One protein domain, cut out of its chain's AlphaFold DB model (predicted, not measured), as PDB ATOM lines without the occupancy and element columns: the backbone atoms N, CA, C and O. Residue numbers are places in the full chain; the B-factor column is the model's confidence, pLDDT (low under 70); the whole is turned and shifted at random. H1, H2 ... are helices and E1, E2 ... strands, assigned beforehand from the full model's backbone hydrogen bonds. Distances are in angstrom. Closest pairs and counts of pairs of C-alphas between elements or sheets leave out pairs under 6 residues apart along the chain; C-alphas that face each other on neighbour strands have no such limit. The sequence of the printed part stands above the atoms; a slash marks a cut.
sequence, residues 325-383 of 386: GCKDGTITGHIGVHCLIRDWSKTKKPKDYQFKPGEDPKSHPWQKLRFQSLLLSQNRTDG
ATOM      1  N   GLY A 325     -31.222  -6.892   4.985       91.88
ATOM      2  CA  GLY A 325     -32.371  -5.979   4.946       91.88
ATOM      3  C   GLY A 325     -32.609  -5.245   6.272       91.88
ATOM      4  O   GLY A 325     -32.886  -4.051   6.271       91.88
ATOM      5  N   CYS A 326     -32.420  -5.922   7.414       92.94
ATOM      6  CA  CYS A 326     -32.507  -5.270   8.726       92.94
ATOM      7  C   CYS A 326     -31.353  -4.288   8.961       92.94
ATOM      8  O   CYS A 326     -31.579  -3.212   9.501       92.94
ATOM      9  N   LYS A 327     -30.131  -4.655   8.560       93.25
ATOM     10  CA  LYS A 327     -28.936  -3.815   8.708       93.25
ATOM     11  C   LYS A 327     -29.021  -2.534   7.881       93.25
ATOM     12  O   LYS A 327     -28.664  -1.469   8.368       93.25
ATOM     13  N   ASP A 328     -29.510  -2.659   6.653       92.62
ATOM     14  CA  ASP A 328     -29.583  -1.566   5.685       92.62
ATOM     15  C   ASP A 328     -30.896  -0.763   5.810       92.62
ATOM     16  O   ASP A 328     -31.053   0.263   5.154       92.62
ATOM     17  N   GLY A 329     -31.852  -1.219   6.631       88.31
ATOM     18  CA  GLY A 329     -33.160  -0.573   6.803       88.31
ATOM     19  C   GLY A 329     -34.051  -0.629   5.556       88.31
ATOM     20  O   GLY A 329     -34.900   0.239   5.361       88.31
ATOM     21  N   THR A 330     -33.853  -1.618   4.681       88.62
ATOM     22  CA  THR A 330     -34.559  -1.728   3.396       88.62
ATOM     23  C   THR A 330     -35.761  -2.659   3.480       88.62
ATOM     24  O   THR A 330     -35.658  -3.724   4.068       88.62
ATOM     25  N   ILE A 331     -36.845  -2.360   2.756       82.12
ATOM     26  CA  ILE A 331     -38.044  -3.227   2.660       82.12
ATOM     27  C   ILE A 331     -37.814  -4.573   1.934       82.12
ATOM     28  O   ILE A 331     -38.689  -5.442   1.890       82.12
ATOM     29  N   THR A 332     -36.659  -4.747   1.288       85.81
ATOM     30  CA  THR A 332     -36.260  -5.986   0.599       85.81
ATOM     31  C   THR A 332     -34.978  -6.553   1.207       85.81
ATOM     32  O   THR A 332     -34.337  -5.923   2.038       85.81
ATOM     33  N   GLY A 333     -34.600  -7.778   0.828       88.94
ATOM     34  CA  GLY A 333     -33.365  -8.400   1.326       88.94
ATOM     35  C   GLY A 333     -33.459  -8.966   2.747       88.94
ATOM     36  O   GLY A 333     -32.435  -9.323   3.334       88.94
ATOM     37  N   HIS A 334     -34.669  -9.074   3.299       94.19
ATOM     38  CA  HIS A 334     -34.914  -9.774   4.554       94.19
ATOM     39  C   HIS A 334     -34.766 -11.290   4.393       94.19
ATOM     40  O   HIS A 334     -35.207 -11.866   3.402       94.19
ATOM     41  N   ILE A 335     -34.153 -11.933   5.390       94.75
ATOM     42  CA  ILE A 335     -33.930 -13.390   5.420       94.75
ATOM     43  C   ILE A 335     -34.988 -14.151   6.231       94.75
ATOM     44  O   ILE A 335     -34.897 -15.370   6.346       94.75
ATOM     45  N   GLY A 336     -35.953 -13.439   6.818       95.25
ATOM     46  CA  GLY A 336     -37.037 -14.029   7.596       95.25
ATOM     47  C   GLY A 336     -38.038 -14.826   6.755       95.25
ATOM     48  O   GLY A 336     -37.923 -14.968   5.534       95.25
ATOM     49  N   VAL A 337     -39.065 -15.342   7.423       96.25
ATOM     50  CA  VAL A 337     -40.112 -16.143   6.791       96.25
ATOM     51  C   VAL A 337     -41.108 -15.214   6.104       96.25
ATOM     52  O   VAL A 337     -41.923 -14.568   6.753       96.25
ATOM     53  N   HIS A 338     -41.058 -15.135   4.775       95.00
ATOM     54  CA  HIS A 338     -41.981 -14.299   4.003       95.00
ATOM     55  C   HIS A 338     -43.437 -14.759   4.119       95.00
ATOM     56  O   HIS A 338     -43.743 -15.927   3.859       95.00
ATOM     57  N   CYS A 339     -44.335 -13.812   4.404       96.19
ATOM     58  CA  CYS A 339     -45.760 -14.084   4.563       96.19
ATOM     59  C   CYS A 339     -46.411 -14.571   3.265       96.19
ATOM     60  O   CYS A 339     -46.189 -14.031   2.172       96.19
ATOM     61  N   LEU A 340     -47.231 -15.610   3.403       95.38
ATOM     62  CA  LEU A 340     -48.021 -16.197   2.335       95.38
ATOM     63  C   LEU A 340     -49.462 -15.710   2.423       95.38
ATOM     64  O   LEU A 340     -50.091 -15.798   3.472       95.38
ATOM     65  N   ILE A 341     -50.009 -15.316   1.281       95.25
ATOM     66  CA  ILE A 341     -51.439 -15.059   1.112       95.25
ATOM     67  C   ILE A 341     -52.021 -16.017   0.075       95.25
ATOM     68  O   ILE A 341     -51.297 -16.721  -0.645       95.25
ATOM     69  N   ARG A 342     -53.351 -16.041  -0.008       94.25
ATOM     70  CA  ARG A 342     -54.075 -16.878  -0.960       94.25
ATOM     71  C   ARG A 342     -54.629 -16.072  -2.127       94.25
ATOM     72  O   ARG A 342     -55.390 -15.127  -1.951       94.25
ATOM     73  N   ASP A 343     -54.333 -16.548  -3.326       92.62
ATOM     74  CA  ASP A 343     -54.960 -16.124  -4.567       92.62
ATOM     75  C   ASP A 343     -56.302 -16.840  -4.766       92.62
ATOM     76  O   ASP A 343     -56.378 -17.996  -5.214       92.62
ATOM     77  N   TRP A 344     -57.387 -16.147  -4.431       93.25
ATOM     78  CA  TRP A 344     -58.743 -16.671  -4.595       93.25
ATOM     79  C   TRP A 344     -59.202 -16.744  -6.058       93.25
ATOM     80  O   TRP A 344     -60.195 -17.427  -6.332       93.25
ATOM     81  N   SER A 345     -58.489 -16.116  -7.003       88.06
ATOM     82  CA  SER A 345     -58.799 -16.204  -8.438       88.06
ATOM     83  C   SER A 345     -58.408 -17.566  -9.034       88.06
ATOM     84  O   SER A 345     -59.089 -18.087  -9.923       88.06
ATOM     85  N   LYS A 346     -57.372 -18.214  -8.477       88.06
ATOM     86  CA  LYS A 346     -56.831 -19.511  -8.925       88.06
ATOM     87  C   LYS A 346     -57.671 -20.707  -8.474       88.06
ATOM     88  O   LYS A 346     -57.234 -21.574  -7.722       88.06
ATOM     89  N   THR A 347     -58.899 -20.784  -8.968       84.50
ATOM     90  CA  THR A 347     -59.874 -21.819  -8.575       84.50
ATOM     91  C   THR A 347     -59.534 -23.234  -9.051       84.50
ATOM     92  O   THR A 347     -60.024 -24.201  -8.469       84.50
ATOM     93  N   LYS A 348     -58.690 -23.385 -10.080       86.75
ATOM     94  CA  LYS A 348     -58.295 -24.685 -10.642       86.75
ATOM     95  C   LYS A 348     -56.797 -24.918 -10.473       86.75
ATOM     96  O   LYS A 348     -56.003 -24.005 -10.683       86.75
ATOM     97  N   LYS A 349     -56.423 -26.152 -10.127       89.06
ATOM     98  CA  LYS A 349     -55.025 -26.593 -10.111       89.06
ATOM     99  C   LYS A 349     -54.467 -26.556 -11.550       89.06
ATOM    100  O   LYS A 349     -55.091 -27.165 -12.424       89.06
ATOM    101  N   PRO A 350     -53.326 -25.892 -11.811       90.62
ATOM    102  CA  PRO A 350     -52.647 -25.971 -13.106       90.62
ATOM    103  C   PRO A 350     -52.256 -27.417 -13.445       90.62
ATOM    104  O   PRO A 350     -51.871 -28.183 -12.558       90.62
ATOM    105  N   LYS A 351     -52.377 -27.812 -14.718       89.50
ATOM    106  CA  LYS A 351     -52.125 -29.200 -15.160       89.50
ATOM    107  C   LYS A 351     -50.677 -29.638 -14.919       89.50
ATOM    108  O   LYS A 351     -50.429 -30.797 -14.615       89.50
ATOM    109  N   ASP A 352     -49.758 -28.697 -15.038       90.75
ATOM    110  CA  ASP A 352     -48.315 -28.812 -14.861       90.75
ATOM    111  C   ASP A 352     -47.863 -28.680 -13.394       90.75
ATOM    112  O   ASP A 352     -46.682 -28.842 -13.095       90.75
ATOM    113  N   TYR A 353     -48.782 -28.429 -12.451       88.56
ATOM    114  CA  TYR A 353     -48.415 -28.251 -11.049       88.56
ATOM    115  C   TYR A 353     -48.018 -29.576 -10.383       88.56
ATOM    116  O   TYR A 353     -48.860 -30.447 -10.107       88.56
ATOM    117  N   GLN A 354     -46.738 -29.672 -10.032       87.44
ATOM    118  CA  GLN A 354     -46.171 -30.749  -9.227       87.44
ATOM    119  C   GLN A 354     -46.073 -30.326  -7.760       87.44
ATOM    120  O   GLN A 354     -45.604 -29.232  -7.450       87.44
ATOM    121  N   PHE A 355     -46.529 -31.200  -6.861       85.31
ATOM    122  CA  PHE A 355     -46.406 -30.966  -5.424       85.31
ATOM    123  C   PHE A 355     -44.942 -31.039  -5.009       85.31
ATOM    124  O   PHE A 355     -44.229 -31.969  -5.387       85.31
ATOM    125  N   LYS A 356     -44.508 -30.066  -4.213       83.06
ATOM    126  CA  LYS A 356     -43.173 -30.073  -3.605       83.06
ATOM    127  C   LYS A 356     -43.200 -30.857  -2.283       83.06
ATOM    128  O   LYS A 356     -44.259 -30.922  -1.655       83.06
ATOM    129  N   PRO A 357     -42.069 -31.431  -1.829       77.25
ATOM    130  CA  PRO A 357     -41.973 -32.015  -0.489       77.25
ATOM    131  C   PRO A 357     -42.472 -31.041   0.592       77.25
ATOM    132  O   PRO A 357     -42.199 -29.840   0.518       77.25
ATOM    133  N   GLY A 358     -43.256 -31.545   1.549       74.00
ATOM    134  CA  GLY A 358     -43.913 -30.740   2.589       74.00
ATOM    135  C   GLY A 358     -45.175 -29.974   2.153       74.00
ATOM    136  O   GLY A 358     -45.834 -29.347   2.984       74.00
ATOM    137  N   GLU A 359     -45.586 -30.001   0.881       82.06
ATOM    138  CA  GLU A 359     -46.850 -29.369   0.480       82.06
ATOM    139  C   GLU A 359     -48.066 -30.231   0.839       82.06
ATOM    140  O   GLU A 359     -48.211 -31.350   0.361       82.06
ATOM    141  N   ASP A 360     -49.002 -29.670   1.611       79.38
ATOM    142  CA  ASP A 360     -50.320 -30.272   1.844       79.38
ATOM    143  C   ASP A 360     -51.238 -30.082   0.618       79.38
ATOM    144  O   ASP A 360     -51.639 -28.940   0.337       79.38
ATOM    145  N   PRO A 361     -51.666 -31.157  -0.075       79.38
ATOM    146  CA  PRO A 361     -52.596 -31.065  -1.198       79.38
ATOM    147  C   PRO A 361     -53.944 -30.431  -0.833       79.38
ATOM    148  O   PRO A 361     -54.546 -29.745  -1.663       79.38
ATOM    149  N   LYS A 362     -54.411 -30.586   0.414       79.56
ATOM    150  CA  LYS A 362     -55.681 -30.019   0.906       79.56
ATOM    151  C   LYS A 362     -55.583 -28.506   1.138       79.56
ATOM    152  O   LYS A 362     -56.595 -27.787   1.095       79.56
ATOM    153  N   SER A 363     -54.368 -27.977   1.283       77.00
ATOM    154  CA  SER A 363     -54.106 -26.540   1.412       77.00
ATOM    155  C   SER A 363     -54.204 -25.770   0.087       77.00
ATOM    156  O   SER A 363     -54.305 -24.544   0.123       77.00
ATOM    157  N   HIS A 364     -54.289 -26.465  -1.056       86.50
ATOM    158  CA  HIS A 364     -54.271 -25.881  -2.406       86.50
ATOM    159  C   HIS A 364     -53.011 -25.026  -2.642       86.50
ATOM    160  O   HIS A 364     -53.106 -23.806  -2.795       86.50
ATOM    161  N   PRO A 365     -51.811 -25.632  -2.625       85.69
ATOM    162  CA  PRO A 365     -50.545 -24.899  -2.619       85.69
ATOM    163  C   PRO A 365     -50.331 -24.027  -3.867       85.69
ATOM    164  O   PRO A 365     -49.728 -22.967  -3.759       85.69
ATOM    165  N   TRP A 366     -50.946 -24.370  -5.004       88.81
ATOM    166  CA  TRP A 366     -50.938 -23.550  -6.226       88.81
ATOM    167  C   TRP A 366     -51.645 -22.190  -6.090       88.81
ATOM    168  O   TRP A 366     -51.496 -21.332  -6.958       88.81
ATOM    169  N   GLN A 367     -52.437 -21.992  -5.032       91.94
ATOM    170  CA  GLN A 367     -53.077 -20.710  -4.725       91.94
ATOM    171  C   GLN A 367     -52.232 -19.842  -3.790       91.94
ATOM    172  O   GLN A 367     -52.650 -18.737  -3.475       91.94
ATOM    173  N   LYS A 368     -51.083 -20.319  -3.302       91.88
ATOM    174  CA  LYS A 368     -50.240 -19.551  -2.382       91.88
ATOM    175  C   LYS A 368     -49.308 -18.640  -3.174       91.88
ATOM    176  O   LYS A 368     -48.672 -19.085  -4.127       91.88
ATOM    177  N   LEU A 369     -49.188 -17.391  -2.749       92.12
ATOM    178  CA  LEU A 369     -48.142 -16.476  -3.205       92.12
ATOM    179  C   LEU A 369     -47.522 -15.755  -2.008       92.12
ATOM    180  O   LEU A 369     -48.141 -15.664  -0.950       92.12
ATOM    181  N   ARG A 370     -46.304 -15.242  -2.181       92.94
ATOM    182  CA  ARG A 370     -45.680 -14.363  -1.187       92.94
ATOM    183  C   ARG A 370     -46.312 -12.985  -1.296       92.94
ATOM    184  O   ARG A 370     -46.368 -12.449  -2.396       92.94
ATOM    185  N   PHE A 371     -46.732 -12.390  -0.186       92.69
ATOM    186  CA  PHE A 371     -47.336 -11.055  -0.216       92.69
ATOM    187  C   PHE A 371     -46.403 -10.018  -0.867       92.69
ATOM    188  O   PHE A 371     -46.810  -9.290  -1.768       92.69
ATOM    189  N   GLN A 372     -45.111 -10.060  -0.522       89.25
ATOM    190  CA  GLN A 372     -44.087  -9.166  -1.073       89.25
ATOM    191  C   GLN A 372     -43.998  -9.193  -2.613       89.25
ATOM    192  O   GLN A 372     -43.610  -8.193  -3.213       89.25
ATOM    193  N   SER A 373     -44.373 -10.293  -3.285       88.31
ATOM    194  CA  SER A 373     -44.310 -10.331  -4.754       88.31
ATOM    195  C   SER A 373     -45.314  -9.393  -5.422       88.31
ATOM    196  O   SER A 373     -45.079  -9.010  -6.560       88.31
ATOM    197  N   LEU A 374     -46.404  -9.023  -4.737       85.62
ATOM    198  CA  LEU A 374     -47.394  -8.073  -5.255       85.62
ATOM    199  C   LEU A 374     -46.868  -6.633  -5.275       85.62
ATOM    200  O   LEU A 374     -47.171  -5.880  -6.196       85.62
ATOM    201  N   LEU A 375     -46.040  -6.274  -4.293       75.50
ATOM    202  CA  LEU A 375     -45.411  -4.954  -4.208       75.50
ATOM    203  C   LEU A 375     -44.309  -4.805  -5.265       75.50
ATOM    204  O   LEU A 375     -44.190  -3.781  -5.929       75.50
ATOM    205  N   LEU A 376     -43.529  -5.867  -5.482       69.75
ATOM    206  CA  LEU A 376     -42.435  -5.859  -6.457       69.75
ATOM    207  C   LEU A 376     -42.913  -5.896  -7.914       69.75
ATOM    208  O   LEU A 376     -42.180  -5.456  -8.795       69.75
ATOM    209  N   SER A 377     -44.109  -6.429  -8.189       60.84
ATOM    210  CA  SER A 377     -44.680  -6.407  -9.539       60.84
ATOM    211  C   SER A 377     -45.148  -5.019  -9.976       60.84
ATOM    212  O   SER A 377     -45.076  -4.735 -11.165       60.84
ATOM    213  N   GLN A 378     -45.574  -4.159  -9.043       54.25
ATOM    214  CA  GLN A 378     -45.976  -2.777  -9.349       54.25
ATOM    215  C   GLN A 378     -44.760  -1.904  -9.692       54.25
ATOM    216  O   GLN A 378     -44.767  -1.183 -10.681       54.25
ATOM    217  N   ASN A 379     -43.633  -2.098  -9.001       44.72
ATOM    218  CA  ASN A 379     -42.396  -1.368  -9.308       44.72
ATOM    219  C   ASN A 379     -41.763  -1.727 -10.669       44.72
ATOM    220  O   ASN A 379     -40.820  -1.064 -11.089       44.72
ATOM    221  N   ARG A 380     -42.218  -2.793 -11.346       40.31
ATOM    222  CA  ARG A 380     -41.769  -3.122 -12.713       40.31
ATOM    223  C   ARG A 380     -42.631  -2.476 -13.790       40.31
ATOM    224  O   ARG A 380     -42.124  -2.261 -14.879       40.31
ATOM    225  N   THR A 381     -43.897  -2.181 -13.505       37.47
ATOM    226  CA  THR A 381     -44.772  -1.484 -14.456       37.47
ATOM    227  C   THR A 381     -44.502   0.015 -14.479       37.47
ATOM    228  O   THR A 381     -44.624   0.623 -15.531       37.47
ATOM    229  N   ASP A 382     -44.036   0.581 -13.365       36.69
ATOM    230  CA  ASP A 382     -43.755   2.020 -13.253       36.69
ATOM    231  C   ASP A 382     -42.334   2.398 -13.731       36.69
ATOM    232  O   ASP A 382     -41.962   3.565 -13.707       36.69
ATOM    233  N   GLY A 383     -41.524   1.415 -14.151       33.44
ATOM    234  CA  GLY A 383     -40.141   1.599 -14.619       33.44
ATOM    235  C   GLY A 383     -39.908   1.281 -16.101       33.44
ATOM    236  O   GLY A 383     -38.757   1.239 -16.526       33.44
TER     237      GLY A 383
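What this domain is: This is residues 325 to 383 of the 386 residues of the protein "Putative type II restriction endonuclease" of Prevotella bryantii B14 (UniProt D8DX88). Little regular structure: a small two-strand hairpin, E1 and E2, has the wide loop of residues 343 to 367 beyond one end, and the link from H1 and helix H2 at the other. Residues 357 to 362 and 377 to 383 stick out. The loose printed part has 59 residues, 20 in named elements, in the order H1, E1, E2, H2, mixed in class, with an antiparallel sheet, radius of gyration of the C-alphas 14.6 A and spans of 39 by 28 by 18 A.

Where its parts are: E1 is residues 340 to 342, beginning at C-alpha 340 (-48.021, -16.197, 2.335); E2 is 368 to 370. H2, 372 to 381, is 15.4 A long and ends at C-alpha 381 (-44.772, -1.484, -14.456). H1 is 325 to 328.

How they stand to each other: E1 and E2 form an antiparallel hairpin at 136 degrees; N 341 and O 369 are 2.9 A apart, within hydrogen-bond range. H2 has 2 of 6 O i to N i+4 pairs within range and 4 of 7 O i to N i+3 pairs; H1 is too short for an i+4 pair. H1 and H2 are apart.

The domain as a whole: The C-alphas of Lys 327 and Lys 351, the two farthest apart, are 41.9 A apart. The printed part has no cut. The links H1 to E1 and E1 to E2 are long. Residues 376 to 383 have pLDDT under 70.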